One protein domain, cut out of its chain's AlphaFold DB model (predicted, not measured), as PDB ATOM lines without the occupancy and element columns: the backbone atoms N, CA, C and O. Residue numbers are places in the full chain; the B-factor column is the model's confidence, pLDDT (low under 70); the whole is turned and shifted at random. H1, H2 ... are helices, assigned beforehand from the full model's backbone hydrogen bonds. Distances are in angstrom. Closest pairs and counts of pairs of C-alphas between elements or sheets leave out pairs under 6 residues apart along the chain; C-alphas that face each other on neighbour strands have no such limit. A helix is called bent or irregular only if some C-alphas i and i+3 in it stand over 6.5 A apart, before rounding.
ATOM      1  N   THR A  36     185.705 130.169 170.487       65.94
ATOM      2  CA  THR A  36     185.080 130.788 169.316       65.94
ATOM      3  C   THR A  36     186.197 131.230 168.382       65.94
ATOM      4  O   THR A  36     187.315 131.482 168.847       65.94
ATOM      5  N   ARG A  37     185.882 131.426 167.100       68.62
ATOM      6  CA  ARG A  37     186.862 131.823 166.072       68.62
ATOM      7  C   ARG A  37     187.695 133.055 166.438       68.62
ATOM      8  O   ARG A  37     188.810 133.226 165.955       68.62
ATOM      9  N   HIS A  38     187.162 133.885 167.332       75.25
ATOM     10  CA  HIS A  38     187.772 135.125 167.814       75.25
ATOM     11  C   HIS A  38     188.334 135.033 169.228       75.25
ATOM     12  O   HIS A  38     188.404 136.044 169.915       75.25
ATOM     13  N   ASN A  39     188.709 133.845 169.708       75.69
ATOM     14  CA  ASN A  39     189.268 133.661 171.055       75.69
ATOM     15  C   ASN A  39     188.383 134.247 172.174       75.69
ATOM     16  O   ASN A  39     188.891 134.721 173.189       75.69
ATOM     17  N   ASN A  40     187.059 134.208 172.003       75.50
ATOM     18  CA  ASN A  40     186.091 134.849 172.897       75.50
ATOM     19  C   ASN A  40     186.249 136.380 173.045       75.50
ATOM     20  O   ASN A  40     185.974 136.913 174.121       75.50
ATOM     21  N   ASP A  41     186.648 137.092 171.984       84.25
ATOM     22  CA  ASP A  41     186.640 138.561 171.956       84.25
ATOM     23  C   ASP A  41     185.233 139.108 172.300       84.25
ATOM     24  O   ASP A  41     184.264 138.830 171.578       84.25
ATOM     25  N   PRO A  42     185.083 139.865 173.406       83.25
ATOM     26  CA  PRO A  42     183.781 140.321 173.876       83.25
ATOM     27  C   PRO A  42     183.082 141.264 172.892       83.25
ATOM     28  O   PRO A  42     181.856 141.199 172.782       83.25
ATOM     29  N   ASP A  43     183.824 142.094 172.158       85.31
ATOM     30  CA  ASP A  43     183.242 143.111 171.280       85.31
ATOM     31  C   ASP A  43     182.637 142.466 170.028       85.31
ATOM     32  O   ASP A  43     181.533 142.813 169.591       85.31
ATOM     33  N   VAL A  44     183.325 141.461 169.484       84.31
ATOM     34  CA  VAL A  44     182.856 140.687 168.327       84.31
ATOM     35  C   VAL A  44     181.629 139.852 168.691       84.31
ATOM     36  O   VAL A  44     180.642 139.830 167.948       84.31
ATOM     37  N   LEU A  45     181.655 139.207 169.860       84.25
ATOM     38  CA  LEU A  45     180.532 138.407 170.344       84.25
ATOM     39  C   LEU A  45     179.299 139.267 170.626       84.25
ATOM     40  O   LEU A  45     178.182 138.859 170.303       84.25
ATOM     41  N   GLU A  46     179.471 140.444 171.224       86.38
ATOM     42  CA  GLU A  46     178.345 141.323 171.522       86.38
ATOM     43  C   GLU A  46     177.719 141.873 170.242       86.38
ATOM     44  O   GLU A  46     176.500 141.813 170.078       86.38
ATOM     45  N   LYS A  47     178.538 142.293 169.275       87.75
ATOM     46  CA  LYS A  47     178.046 142.723 167.963       87.75
ATOM     47  C   LYS A  47     177.229 141.628 167.270       87.75
ATOM     48  O   LYS A  47     176.115 141.895 166.820       87.75
ATOM     49  N   GLY A  48     177.738 140.392 167.239       85.81
ATOM     50  CA  GLY A  48     177.028 139.254 166.647       85.81
ATOM     51  C   GLY A  48     175.689 138.966 167.332       85.81
ATOM     52  O   GLY A  48     174.682 138.744 166.660       85.81
ATOM     53  N   LYS A  49     175.636 139.034 168.668       87.50
ATOM     54  CA  LYS A  49     174.385 138.865 169.424       87.50
ATOM     55  C   LYS A  49     173.372 139.963 169.110       87.50
ATOM     56  O   LYS A  49     172.199 139.660 168.897       87.50
ATOM     57  N   GLN A  50     173.807 141.221 169.073       88.06
ATOM     58  CA  GLN A  50     172.922 142.350 168.784       88.06
ATOM     59  C   GLN A  50     172.368 142.289 167.357       88.06
ATOM     60  O   GLN A  50     171.186 142.560 167.139       88.06
ATOM     61  N   ASP A  51     173.185 141.860 166.395       84.81
ATOM     62  CA  ASP A  51     172.744 141.653 165.017       84.81
ATOM     63  C   ASP A  51     171.660 140.561 164.922       84.81
ATOM     64  O   ASP A  51     170.648 140.774 164.252       84.81
ATOM     65  N   ILE A  52     171.799 139.448 165.654       85.12
ATOM     66  CA  ILE A  52     170.765 138.398 165.749       85.12
ATOM     67  C   ILE A  52     169.473 138.955 166.345       85.12
ATOM     68  O   ILE A  52     168.395 138.780 165.775       85.12
ATOM     69  N   LEU A  53     169.561 139.650 167.482       86.88
ATOM     70  CA  LEU A  53     168.386 140.212 168.150       86.88
ATOM     71  C   LEU A  53     167.645 141.210 167.252       86.88
ATOM     72  O   LEU A  53     166.413 141.206 167.218       86.88
ATOM     73  N   ARG A  54     168.378 142.016 166.475       85.19
ATOM     74  CA  ARG A  54     167.793 142.934 165.493       85.19
ATOM     75  C   ARG A  54     167.061 142.179 164.385       85.19
ATOM     76  O   ARG A  54     165.922 142.527 164.085       85.19
ATOM     77  N   LYS A  55     167.663 141.128 163.825       82.12
ATOM     78  CA  LYS A  55     167.073 140.338 162.727       82.12
ATOM     79  C   LYS A  55     165.858 139.516 163.162       82.12
ATOM     80  O   LYS A  55     164.931 139.332 162.383       82.12
ATOM     81  N   HIS A  56     165.817 139.073 164.417       81.31
ATOM     82  CA  HIS A  56     164.654 138.391 164.995       81.31
ATOM     83  C   HIS A  56     163.586 139.340 165.554       81.31
ATOM     84  O   HIS A  56     162.532 138.882 166.005       81.31
ATOM     85  N   SER A  57     163.838 140.650 165.559       84.44
ATOM     86  CA  SER A  57     162.864 141.616 166.055       84.44
ATOM     87  C   SER A  57     161.604 141.618 165.181       84.44
ATOM     88  O   SER A  57     161.644 141.439 163.961       84.44
ATOM     89  N   LYS A  58     160.444 141.790 165.821       67.75
ATOM     90  CA  LYS A  58     159.138 141.744 165.158       67.75
ATOM     91  C   LYS A  58     158.986 142.973 164.252       67.75
ATOM     92  O   LYS A  58     158.641 144.047 164.733       67.75
ATOM     93  N   GLY A  59     159.267 142.803 162.961       74.06
ATOM     94  CA  GLY A  59     159.317 143.882 161.963       74.06
ATOM     95  C   GLY A  59     160.608 143.913 161.139       74.06
ATOM     96  O   GLY A  59     160.711 144.709 160.209       74.06
ATOM     97  N   SER A  60     161.576 143.051 161.452       70.88
ATOM     98  CA  SER A  60     162.736 142.811 160.599       70.88
ATOM     99  C   SER A  60     162.319 142.143 159.286       70.88
ATOM    100  O   SER A  60     161.606 141.140 159.294       70.88
ATOM    101  N   ASN A  61     162.800 142.691 158.168       73.62
ATOM    102  CA  ASN A  61     162.715 142.070 156.842       73.62
ATOM    103  C   ASN A  61     163.937 141.187 156.531       73.62
ATOM    104  O   ASN A  61     164.011 140.606 155.453       73.62
ATOM    105  N   GLU A  62     164.918 141.125 157.434       72.25
ATOM    106  CA  GLU A  62     166.119 140.313 157.259       72.25
ATOM    107  C   GLU A  62     165.877 138.899 157.788       72.25
ATOM    108  O   GLU A  62     165.454 138.720 158.934       72.25
ATOM    109  N   GLU A  63     166.179 137.894 156.964       73.94
ATOM    110  CA  GLU A  63     166.135 136.503 157.398       73.94
ATOM    111  C   GLU A  63     167.230 136.238 158.443       73.94
ATOM    112  O   GLU A  63     168.388 136.639 158.261       73.94
ATOM    113  N   PRO A  64     166.894 135.554 159.549       70.19
ATOM    114  CA  PRO A  64     167.892 135.059 160.476       70.19
ATOM    115  C   PRO A  64     168.880 134.147 159.754       70.19
ATOM    116  O   PRO A  64     168.491 133.126 159.190       70.19
ATOM    117  N   HIS A  65     170.159 134.499 159.798       71.44
ATOM    118  CA  HIS A  65     171.222 133.683 159.226       71.44
ATOM    119  C   HIS A  65     172.181 133.209 160.312       71.44
ATOM    120  O   HIS A  65     172.276 133.783 161.398       71.44
ATOM    121  N   TRP A  66     172.902 132.135 160.004       73.69
ATOM    122  CA  TRP A  66     173.962 131.635 160.867       73.69
ATOM    123  C   TRP A  66     175.087 132.675 160.980       73.69
ATOM    124  O   TRP A  66     175.445 133.319 159.992       73.69
ATOM    125  N   HIS A  67     175.636 132.848 162.184       77.06
ATOM    126  CA  HIS A  67     176.762 133.741 162.450       77.06
ATOM    127  C   HIS A  67     177.970 132.910 162.889       77.06
ATOM    128  O   HIS A  67     178.015 132.432 164.022       77.06
ATOM    129  N   GLU A  68     178.963 132.771 162.007       75.31
ATOM    130  CA  GLU A  68     180.197 132.012 162.285       75.31
ATOM    131  C   GLU A  68     180.971 132.561 163.490       75.31
ATOM    132  O   GLU A  68     181.620 131.812 164.209       75.31
ATOM    133  N   GLU A  69     180.838 133.860 163.758       75.50
ATOM    134  CA  GLU A  69     181.575 134.544 164.825       75.50
ATOM    135  C   GLU A  69     181.099 134.155 166.234       75.50
ATOM    136  O   GLU A  69     181.821 134.360 167.210       75.50
ATOM    137  N   LEU A  70     179.891 133.588 166.342       77.75
ATOM    138  CA  LEU A  70     179.330 133.055 167.587       77.75
ATOM    139  C   LEU A  70     179.483 131.535 167.702       77.75
ATOM    140  O   LEU A  70     179.265 130.990 168.784       77.75
ATOM    141  N   ALA A  71     179.818 130.859 166.604       75.12
ATOM    142  CA  ALA A  71     180.012 129.420 166.592       75.12
ATOM    143  C   ALA A  71     181.341 129.054 167.274       75.12
ATOM    144  O   ALA A  71     182.316 129.811 167.251       75.12
ATOM    145  N   SER A  72     181.382 127.871 167.886       71.00
ATOM    146  CA  SER A  72     182.642 127.280 168.352       71.00
ATOM    147  C   SER A  72     183.545 126.955 167.153       71.00
ATOM    148  O   SER A  72     183.032 126.659 166.081       71.00
ATOM    149  N   ASP A  73     184.869 126.929 167.304       69.81
ATOM    150  CA  ASP A  73     185.832 126.606 166.235       69.81
ATOM    151  C   ASP A  73     185.504 125.280 165.539       69.81
ATOM    152  O   ASP A  73     185.586 125.162 164.317       69.81
ATOM    153  N   ALA A  74     185.062 124.289 166.319       59.28
ATOM    154  CA  ALA A  74     184.631 122.991 165.811       59.28
ATOM    155  C   ALA A  74     183.310 123.059 165.015       59.28
ATOM    156  O   ALA A  74     183.085 122.240 164.130       59.28
ATOM    157  N   GLU A  75     182.447 124.031 165.307       64.38
ATOM    158  CA  GLU A  75     181.169 124.265 164.623       64.38
ATOM    159  C   GLU A  75     181.328 125.204 163.418       64.38
ATOM    160  O   GLU A  75     180.637 125.032 162.421       64.38
ATOM    161  N   ALA A  76     182.268 126.152 163.469       60.50
ATOM    162  CA  ALA A  76     182.617 127.037 162.361       60.50
ATOM    163  C   ALA A  76     183.344 126.280 161.235       60.50
ATOM    164  O   ALA A  76     183.120 126.552 160.057       60.50
ATOM    165  N   PHE A  77     184.189 125.295 161.577       60.94
ATOM    166  CA  PHE A  77     184.862 124.449 160.580       60.94
ATOM    167  C   PHE A  77     183.936 123.425 159.929       60.94
ATOM    168  O   PHE A  77     184.136 123.065 158.765       60.94
ATOM    169  N   VAL A  78     182.899 122.978 160.641       59.59
ATOM    170  CA  VAL A  78     181.790 122.260 160.018       59.59
ATOM    171  C   VAL A  78     180.920 123.305 159.326       59.59
ATOM    172  O   VAL A  78     179.821 123.625 159.770       59.59
ATOM    173  N   LYS A  79     181.412 123.819 158.187       57.66
ATOM    174  CA  LYS A  79     180.556 124.393 157.148       57.66
ATOM    175  C   LYS A  79     179.528 123.321 156.823       57.66
ATOM    176  O   LYS A  79     179.800 122.409 156.042       57.66
ATOM    177  N   ALA A  80     178.361 123.377 157.459       54.59
ATOM    178  CA  ALA A  80     177.223 122.614 157.001       54.59
ATOM    179  C   ALA A  80     177.038 123.034 155.543       54.59
ATOM    180  O   ALA A  80     176.753 124.191 155.260       54.59
ATOM    181  N   GLN A  81     177.339 122.112 154.637       53.44
ATOM    182  CA  GLN A  81     177.439 122.292 153.198       53.44
ATOM    183  C   GLN A  81     176.134 122.866 152.635       53.44
ATOM    184  O   GLN A  81     175.247 122.118 152.230       53.44
TER     185      GLN A  81
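AT A GLANCE: This is residues 36 to 81 of the 111 residues of an uncharacterized protein of Ascodesmis nigricans (UniProt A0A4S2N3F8). One straight helix, H1, forms one long side of a flat, open shape; beyond its last residue the chain turns round and folds back as a long link, residues 56 to 72, which makes the other side. The short helix H2 lies past this link, at the opposite end of the long axis from the turn, and residues 78 to 81 trail from it. The printed part has 46 residues with two named helices, H1 then H2, and no named strand; its class is all helix, though 19 of the 46 residues, under half, are in named elements. It is only just loose, close to compact, with a radius of gyration of the C-alphas of 11.7 A, and spans 33 by 28 by 8 A.

HOW THE PARTS SIT: The longest helix is H1, residues 42 to 55. H2, residues 73 to 77, is apart from H1: no C-alpha of the one is within 8 A of the other. In H1 and H2 every O i to N i+4 pair is within hydrogen-bond range. Neither helix is bent.

IN THESE COORDINATES: H1 measures 20.1 A, from C-alpha 42 at (183.781, 140.321, 173.876) to C-alpha 55 at (167.073, 140.338, 162.727). In the turn after it, C-alpha 59 is at (159.317, 143.882, 161.963). H2 measures 6.1 A and ends with C-alpha 77 at (184.862, 124.449, 160.580).

THE WHOLE: The two C-alphas farthest apart, those of Gly 59 and Ala 74, are 33.0 A apart. The printed part has no cut. The link from H1 to H2, 17 residues, is long. The mean pLDDT of the printed part is 74.9, and residues 36 to 37, residue 58 and residues 73 to 81 are under 70.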